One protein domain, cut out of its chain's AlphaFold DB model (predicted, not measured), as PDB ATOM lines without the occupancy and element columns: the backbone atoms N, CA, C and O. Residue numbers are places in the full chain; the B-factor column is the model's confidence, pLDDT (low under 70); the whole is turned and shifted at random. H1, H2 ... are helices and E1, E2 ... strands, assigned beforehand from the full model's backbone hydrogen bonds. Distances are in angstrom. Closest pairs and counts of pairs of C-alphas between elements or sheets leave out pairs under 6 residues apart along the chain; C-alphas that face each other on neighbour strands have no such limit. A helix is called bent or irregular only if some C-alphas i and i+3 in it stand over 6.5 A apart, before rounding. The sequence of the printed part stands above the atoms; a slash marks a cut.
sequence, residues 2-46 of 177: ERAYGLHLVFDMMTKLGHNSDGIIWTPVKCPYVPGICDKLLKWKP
ATOM      1  N   GLU A   2     172.212 197.274 197.080       86.94
ATOM      2  CA  GLU A   2     173.612 197.643 196.850       86.94
ATOM      3  C   GLU A   2     174.511 196.414 196.731       86.94
ATOM      4  O   GLU A   2     174.224 195.347 197.280       86.94
ATOM      5  N   ARG A   3     175.610 196.559 195.987       86.31
ATOM      6  CA  ARG A   3     176.629 195.508 195.865       86.31
ATOM      7  C   ARG A   3     177.508 195.487 197.111       86.31
ATOM      8  O   ARG A   3     177.693 196.503 197.768       86.31
ATOM      9  N   ALA A   4     178.137 194.342 197.362       81.38
ATOM     10  CA  ALA A   4     179.016 194.099 198.507       81.38
ATOM     11  C   ALA A   4     180.061 195.202 198.777       81.38
ATOM     12  O   ALA A   4     180.279 195.612 199.911       81.38
ATOM     13  N   TYR A   5     180.693 195.711 197.720       83.69
ATOM     14  CA  TYR A   5     181.726 196.748 197.801       83.69
ATOM     15  C   TYR A   5     181.166 198.179 197.960       83.69
ATOM     16  O   TYR A   5     181.926 199.128 198.140       83.69
ATOM     17  N   GLY A   6     179.842 198.347 197.906       88.06
ATOM     18  CA  GLY A   6     179.121 199.601 198.142       88.06
ATOM     19  C   GLY A   6     178.772 199.842 199.612       88.06
ATOM     20  O   GLY A   6     177.899 200.650 199.900       88.06
ATOM     21  N   LEU A   7     179.429 199.149 200.549       85.00
ATOM     22  CA  LEU A   7     179.090 199.150 201.977       85.00
ATOM     23  C   LEU A   7     178.986 200.557 202.599       85.00
ATOM     24  O   LEU A   7     178.080 200.818 203.382       85.00
ATOM     25  N   HIS A   8     179.873 201.476 202.215       84.00
ATOM     26  CA  HIS A   8     179.837 202.867 202.680       84.00
ATOM     27  C   HIS A   8     178.533 203.591 202.297       84.00
ATOM     28  O   HIS A   8     177.969 204.299 203.122       84.00
ATOM     29  N   LEU A   9     178.002 203.348 201.092       88.81
ATOM     30  CA  LEU A   9     176.717 203.905 200.659       88.81
ATOM     31  C   LEU A   9     175.567 203.329 201.485       88.81
ATOM     32  O   LEU A   9     174.640 204.050 201.835       88.81
ATOM     33  N   VAL A  10     175.639 202.037 201.826       86.44
ATOM     34  CA  VAL A  10     174.636 201.389 202.681       86.44
ATOM     35  C   VAL A  10     174.612 202.047 204.059       86.44
ATOM     36  O   VAL A  10     173.531 202.392 204.527       86.44
ATOM     37  N   PHE A  11     175.770 202.295 204.676       85.56
ATOM     38  CA  PHE A  11     175.836 203.007 205.956       85.56
ATOM     39  C   PHE A  11     175.273 204.433 205.869       85.56
ATOM     40  O   PHE A  11     174.471 204.827 206.719       85.56
ATOM     41  N   ASP A  12     175.587 205.174 204.805       86.75
ATOM     42  CA  ASP A  12     175.019 206.509 204.579       86.75
ATOM     43  C   ASP A  12     173.497 206.474 204.369       86.75
ATOM     44  O   ASP A  12     172.794 207.414 204.738       86.75
ATOM     45  N   MET A  13     172.965 205.404 203.774       86.38
ATOM     46  CA  MET A  13     171.523 205.208 203.611       86.38
ATOM     47  C   MET A  13     170.848 204.820 204.925       86.38
ATOM     48  O   MET A  13     169.747 205.299 205.181       86.38
ATOM     49  N   MET A  14     171.495 204.008 205.770       85.38
ATOM     50  CA  MET A  14     170.945 203.573 207.061       85.38
ATOM     51  C   MET A  14     170.588 204.758 207.963       85.38
ATOM     52  O   MET A  14     169.552 204.722 208.619       85.38
ATOM     53  N   THR A  15     171.382 205.832 207.938       82.69
ATOM     54  CA  THR A  15     171.106 207.057 208.717       82.69
ATOM     55  C   THR A  15     169.911 207.868 208.203       82.69
ATOM     56  O   THR A  15     169.387 208.712 208.924       82.69
ATOM     57  N   LYS A  16     169.467 207.621 206.965       87.19
ATOM     58  CA  LYS A  16     168.382 208.354 206.288       87.19
ATOM     59  C   LYS A  16     167.063 207.582 206.262       87.19
ATOM     60  O   LYS A  16     166.079 208.077 205.712       87.19
ATOM     61  N   LEU A  17     167.035 206.360 206.795       84.31
ATOM     62  CA  LEU A  17     165.816 205.563 206.865       84.31
ATOM     63  C   LEU A  17     164.850 206.183 207.881       84.31
ATOM     64  O   LEU A  17     165.241 206.564 208.976       84.31
ATOM     65  N   GLY A  18     163.560 206.229 207.540       83.56
ATOM     66  CA  GLY A  18     162.504 206.652 208.471       83.56
ATOM     67  C   GLY A  18     162.193 205.629 209.576       83.56
ATOM     68  O   GLY A  18     161.218 205.794 210.300       83.56
ATOM     69  N   HIS A  19     162.973 204.550 209.668       82.19
ATOM     70  CA  HIS A  19     162.852 203.485 210.658       82.19
ATOM     71  C   HIS A  19     164.239 203.104 211.187       82.19
ATOM     72  O   HIS A  19     165.240 203.271 210.490       82.19
ATOM     73  N   ASN A  20     164.287 202.556 212.401       76.69
ATOM     74  CA  ASN A  20     165.530 202.068 212.998       76.69
ATOM     75  C   ASN A  20     166.063 200.862 212.216       76.69
ATOM     76  O   ASN A  20     165.300 199.963 211.858       76.69
ATOM     77  N   SER A  21     167.371 200.849 211.963       82.56
ATOM     78  CA  SER A  21     168.050 199.760 211.266       82.56
ATOM     79  C   SER A  21     169.072 199.097 212.181       82.56
ATOM     80  O   SER A  21     169.992 199.748 212.670       82.56
ATOM     81  N   ASP A  22     168.918 197.789 212.376       79.94
ATOM     82  CA  ASP A  22     169.704 197.008 213.338       79.94
ATOM     83  C   ASP A  22     170.961 196.368 212.728       79.94
ATOM     84  O   ASP A  22     171.645 195.588 213.395       79.94
ATOM     85  N   GLY A  23     171.248 196.623 211.446       85.44
ATOM     86  CA  GLY A  23     172.406 196.048 210.769       85.44
ATOM     87  C   GLY A  23     172.219 195.781 209.278       85.44
ATOM     88  O   GLY A  23     171.424 196.426 208.600       85.44
ATOM     89  N   ILE A  24     172.996 194.831 208.753       87.50
ATOM     90  CA  ILE A  24     173.111 194.540 207.319       87.50
ATOM     91  C   ILE A  24     172.894 193.051 207.062       87.50
ATOM     92  O   ILE A  24     173.421 192.197 207.777       87.50
ATOM     93  N   ILE A  25     172.160 192.739 205.995       87.81
ATOM     94  CA  ILE A  25     171.978 191.375 205.494       87.81
ATOM     95  C   ILE A  25     172.733 191.227 204.174       87.81
ATOM     96  O   ILE A  25     172.482 191.952 203.210       87.81
ATOM     97  N   TRP A  26     173.632 190.251 204.115       86.00
ATOM     98  CA  TRP A  26     174.380 189.890 202.919       86.00
ATOM     99  C   TRP A  26     173.700 188.712 202.245       86.00
ATOM    100  O   TRP A  26     173.737 187.584 202.738       86.00
ATOM    101  N   THR A  27     173.079 188.990 201.102       86.88
ATOM    102  CA  THR A  27     172.381 187.972 200.318       86.88
ATOM    103  C   THR A  27     173.277 187.500 199.168       86.88
ATOM    104  O   THR A  27     173.700 188.325 198.352       86.88
ATOM    105  N   PRO A  28     173.597 186.197 199.071       85.31
ATOM    106  CA  PRO A  28     174.434 185.669 197.998       85.31
ATOM    107  C   PRO A  28     173.706 185.729 196.648       85.31
ATOM    108  O   PRO A  28     172.593 185.233 196.506       85.31
ATOM    109  N   VAL A  29     174.358 186.286 195.622       84.50
ATOM    110  CA  VAL A  29     173.739 186.500 194.295       84.50
ATOM    111  C   VAL A  29     173.493 185.190 193.536       84.50
ATOM    112  O   VAL A  29     172.498 185.051 192.835       84.50
ATOM    113  N   LYS A  30     174.407 184.217 193.654       85.56
ATOM    114  CA  LYS A  30     174.360 182.934 192.929       85.56
ATOM    115  C   LYS A  30     173.979 181.772 193.850       85.56
ATOM    116  O   LYS A  30     174.657 180.747 193.868       85.56
ATOM    117  N   CYS A  31     172.940 181.948 194.660       81.62
ATOM    118  CA  CYS A  31     172.420 180.891 195.523       81.62
ATOM    119  C   CYS A  31     170.898 180.793 195.360       81.62
ATOM    120  O   CYS A  31     170.223 181.797 195.589       81.62
ATOM    121  N   PRO A  32     170.343 179.630 194.970       86.81
ATOM    122  CA  PRO A  32     168.900 179.437 195.001       86.81
ATOM    123  C   PRO A  32     168.393 179.527 196.444       86.81
ATOM    124  O   PRO A  32     169.146 179.298 197.397       86.81
ATOM    125  N   TYR A  33     167.114 179.861 196.598       87.12
ATOM    126  CA  TYR A  33     166.458 179.836 197.899       87.12
ATOM    127  C   TYR A  33     166.493 178.417 198.480       87.12
ATOM    128  O   TYR A  33     166.193 177.449 197.781       87.12
ATOM    129  N   VAL A  34     166.842 178.313 199.760       83.69
ATOM    130  CA  VAL A  34     166.838 177.061 200.518       83.69
ATOM    131  C   VAL A  34     165.911 177.257 201.718       83.69
ATOM    132  O   VAL A  34     166.115 178.214 202.469       83.69
ATOM    133  N   PRO A  35     164.893 176.401 201.918       87.25
ATOM    134  CA  PRO A  35     164.092 176.445 203.133       87.25
ATOM    135  C   PRO A  35     164.953 176.026 204.337       87.25
ATOM    136  O   PRO A  35     165.621 174.996 204.296       87.25
ATOM    137  N   GLY A  36     164.924 176.809 205.418       85.75
ATOM    138  CA  GLY A  36     165.703 176.550 206.635       85.75
ATOM    139  C   GLY A  36     166.991 177.375 206.734       85.75
ATOM    140  O   GLY A  36     167.031 178.534 206.321       85.75
ATOM    141  N   ILE A  37     168.031 176.800 207.348       80.12
ATOM    142  CA  ILE A  37     169.314 177.478 207.588       80.12
ATOM    143  C   ILE A  37     170.092 177.578 206.273       80.12
ATOM    144  O   ILE A  37     170.290 176.585 205.575       80.12
ATOM    145  N   CYS A  38     170.550 178.786 205.948       83.19
ATOM    146  CA  CYS A  38     171.417 179.043 204.807       83.19
ATOM    147  C   CYS A  38     172.729 179.657 205.293       83.19
ATOM    148  O   CYS A  38     172.784 180.851 205.582       83.19
ATOM    149  N   ASP A  39     173.800 178.862 205.314       81.94
ATOM    150  CA  ASP A  39     175.125 179.294 205.796       81.94
ATOM    151  C   ASP A  39     175.743 180.420 204.949       81.94
ATOM    152  O   ASP A  39     176.680 181.097 205.366       81.94
ATOM    153  N   LYS A  40     175.219 180.630 203.737       82.06
ATOM    154  CA  LYS A  40     175.661 181.687 202.816       82.06
ATOM    155  C   LYS A  40     174.932 183.015 203.033       82.06
ATOM    156  O   LYS A  40     175.355 184.020 202.467       82.06
ATOM    157  N   LEU A  41     173.830 183.021 203.787       84.06
ATOM    158  CA  LEU A  41     173.084 184.226 204.137       84.06
ATOM    159  C   LEU A  41     173.660 184.790 205.437       84.06
ATOM    160  O   LEU A  41     173.467 184.219 206.508       84.06
ATOM    161  N   LEU A  42     174.365 185.919 205.353       84.44
ATOM    162  CA  LEU A  42     175.045 186.490 206.515       84.44
ATOM    163  C   LEU A  42     174.258 187.675 207.068       84.44
ATOM    164  O   LEU A  42     173.793 188.532 206.318       84.44
ATOM    165  N   LYS A  43     174.160 187.754 208.395       83.25
ATOM    166  CA  LYS A  43     173.630 188.914 209.116       83.25
ATOM    167  C   LYS A  43     174.753 189.564 209.915       83.25
ATOM    168  O   LYS A  43     175.476 188.883 210.640       83.25
ATOM    169  N   TRP A  44     174.883 190.875 209.790       84.00
ATOM    170  CA  TRP A  44     175.796 191.689 210.579       84.00
ATOM    171  C   TRP A  44     174.996 192.686 211.409       84.00
ATOM    172  O   TRP A  44     174.049 193.276 210.893       84.00
ATOM    173  N   LYS A  45     175.400 192.890 212.664       80.25
ATOM    174  CA  LYS A  45     174.930 193.979 213.525       80.25
ATOM    175  C   LYS A  45     176.133 194.798 213.997       80.25
ATOM    176  O   LYS A  45     177.199 194.206 214.198       80.25
ATOM    177  N   PRO A  46     175.983 196.114 214.206       75.69
ATOM    178  CA  PRO A  46     177.034 196.908 214.818       75.69
ATOM    179  C   PRO A  46     177.427 196.355 216.201       75.69
ATOM    180  O   PRO A  46     176.546 195.899 216.943       75.69
TER     181      PRO A  46
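What this domain is: This is residues 2 to 46 of the 177 residues of the protein "GTP--RNA guanylyltransferase" of Syncephalis pseudoplumigaleata (UniProt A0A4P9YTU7). With little regular structure, the printed part is a loose, elongated fold: a small hairpin of strands E1 and E2 in the middle, the irregular helix H1 beside it, and residues 15 to 20 and 32 to 37 sticking out towards the two ends. The 45 residues hold H1, E1, E2 in that order, an antiparallel sheet E1 - E2, and a mixed class with only 17 residues in named elements. The radius of gyration of the C-alphas is 12.3 A, and the spans are 32 by 21 by 17 A.

How they stand to each other: H1, residues 4 to 14, is irregular, with C-alphas 5 and 8 8.1 A apart; 5 of 7 O i to N i+4 pairs are within hydrogen-bond range. Its closest C-alpha pair to E1, residues 24 to 26, is Ala 4 and Trp 26, 7.7 A. H1 and E2, residues 42 to 44, are apart. E1 and E2 form an antiparallel hairpin at 162 degrees; N 24 and O 44 are 2.8 A apart, within hydrogen-bond range.

Where its parts are: H1 runs 15.1 A from C-alpha 4 at (179.016, 194.099, 198.507). E1 measures 6.5 A and E2 6.6 A, ending at C-alpha 44 (175.796, 191.689, 210.579).

The domain as a whole: The farthest C-alphas, Lys 16 and Pro 35, are 32.4 A apart. The E1 to E2 link is long. The printed part has no cut, and no printed residue is under 70 in pLDDT.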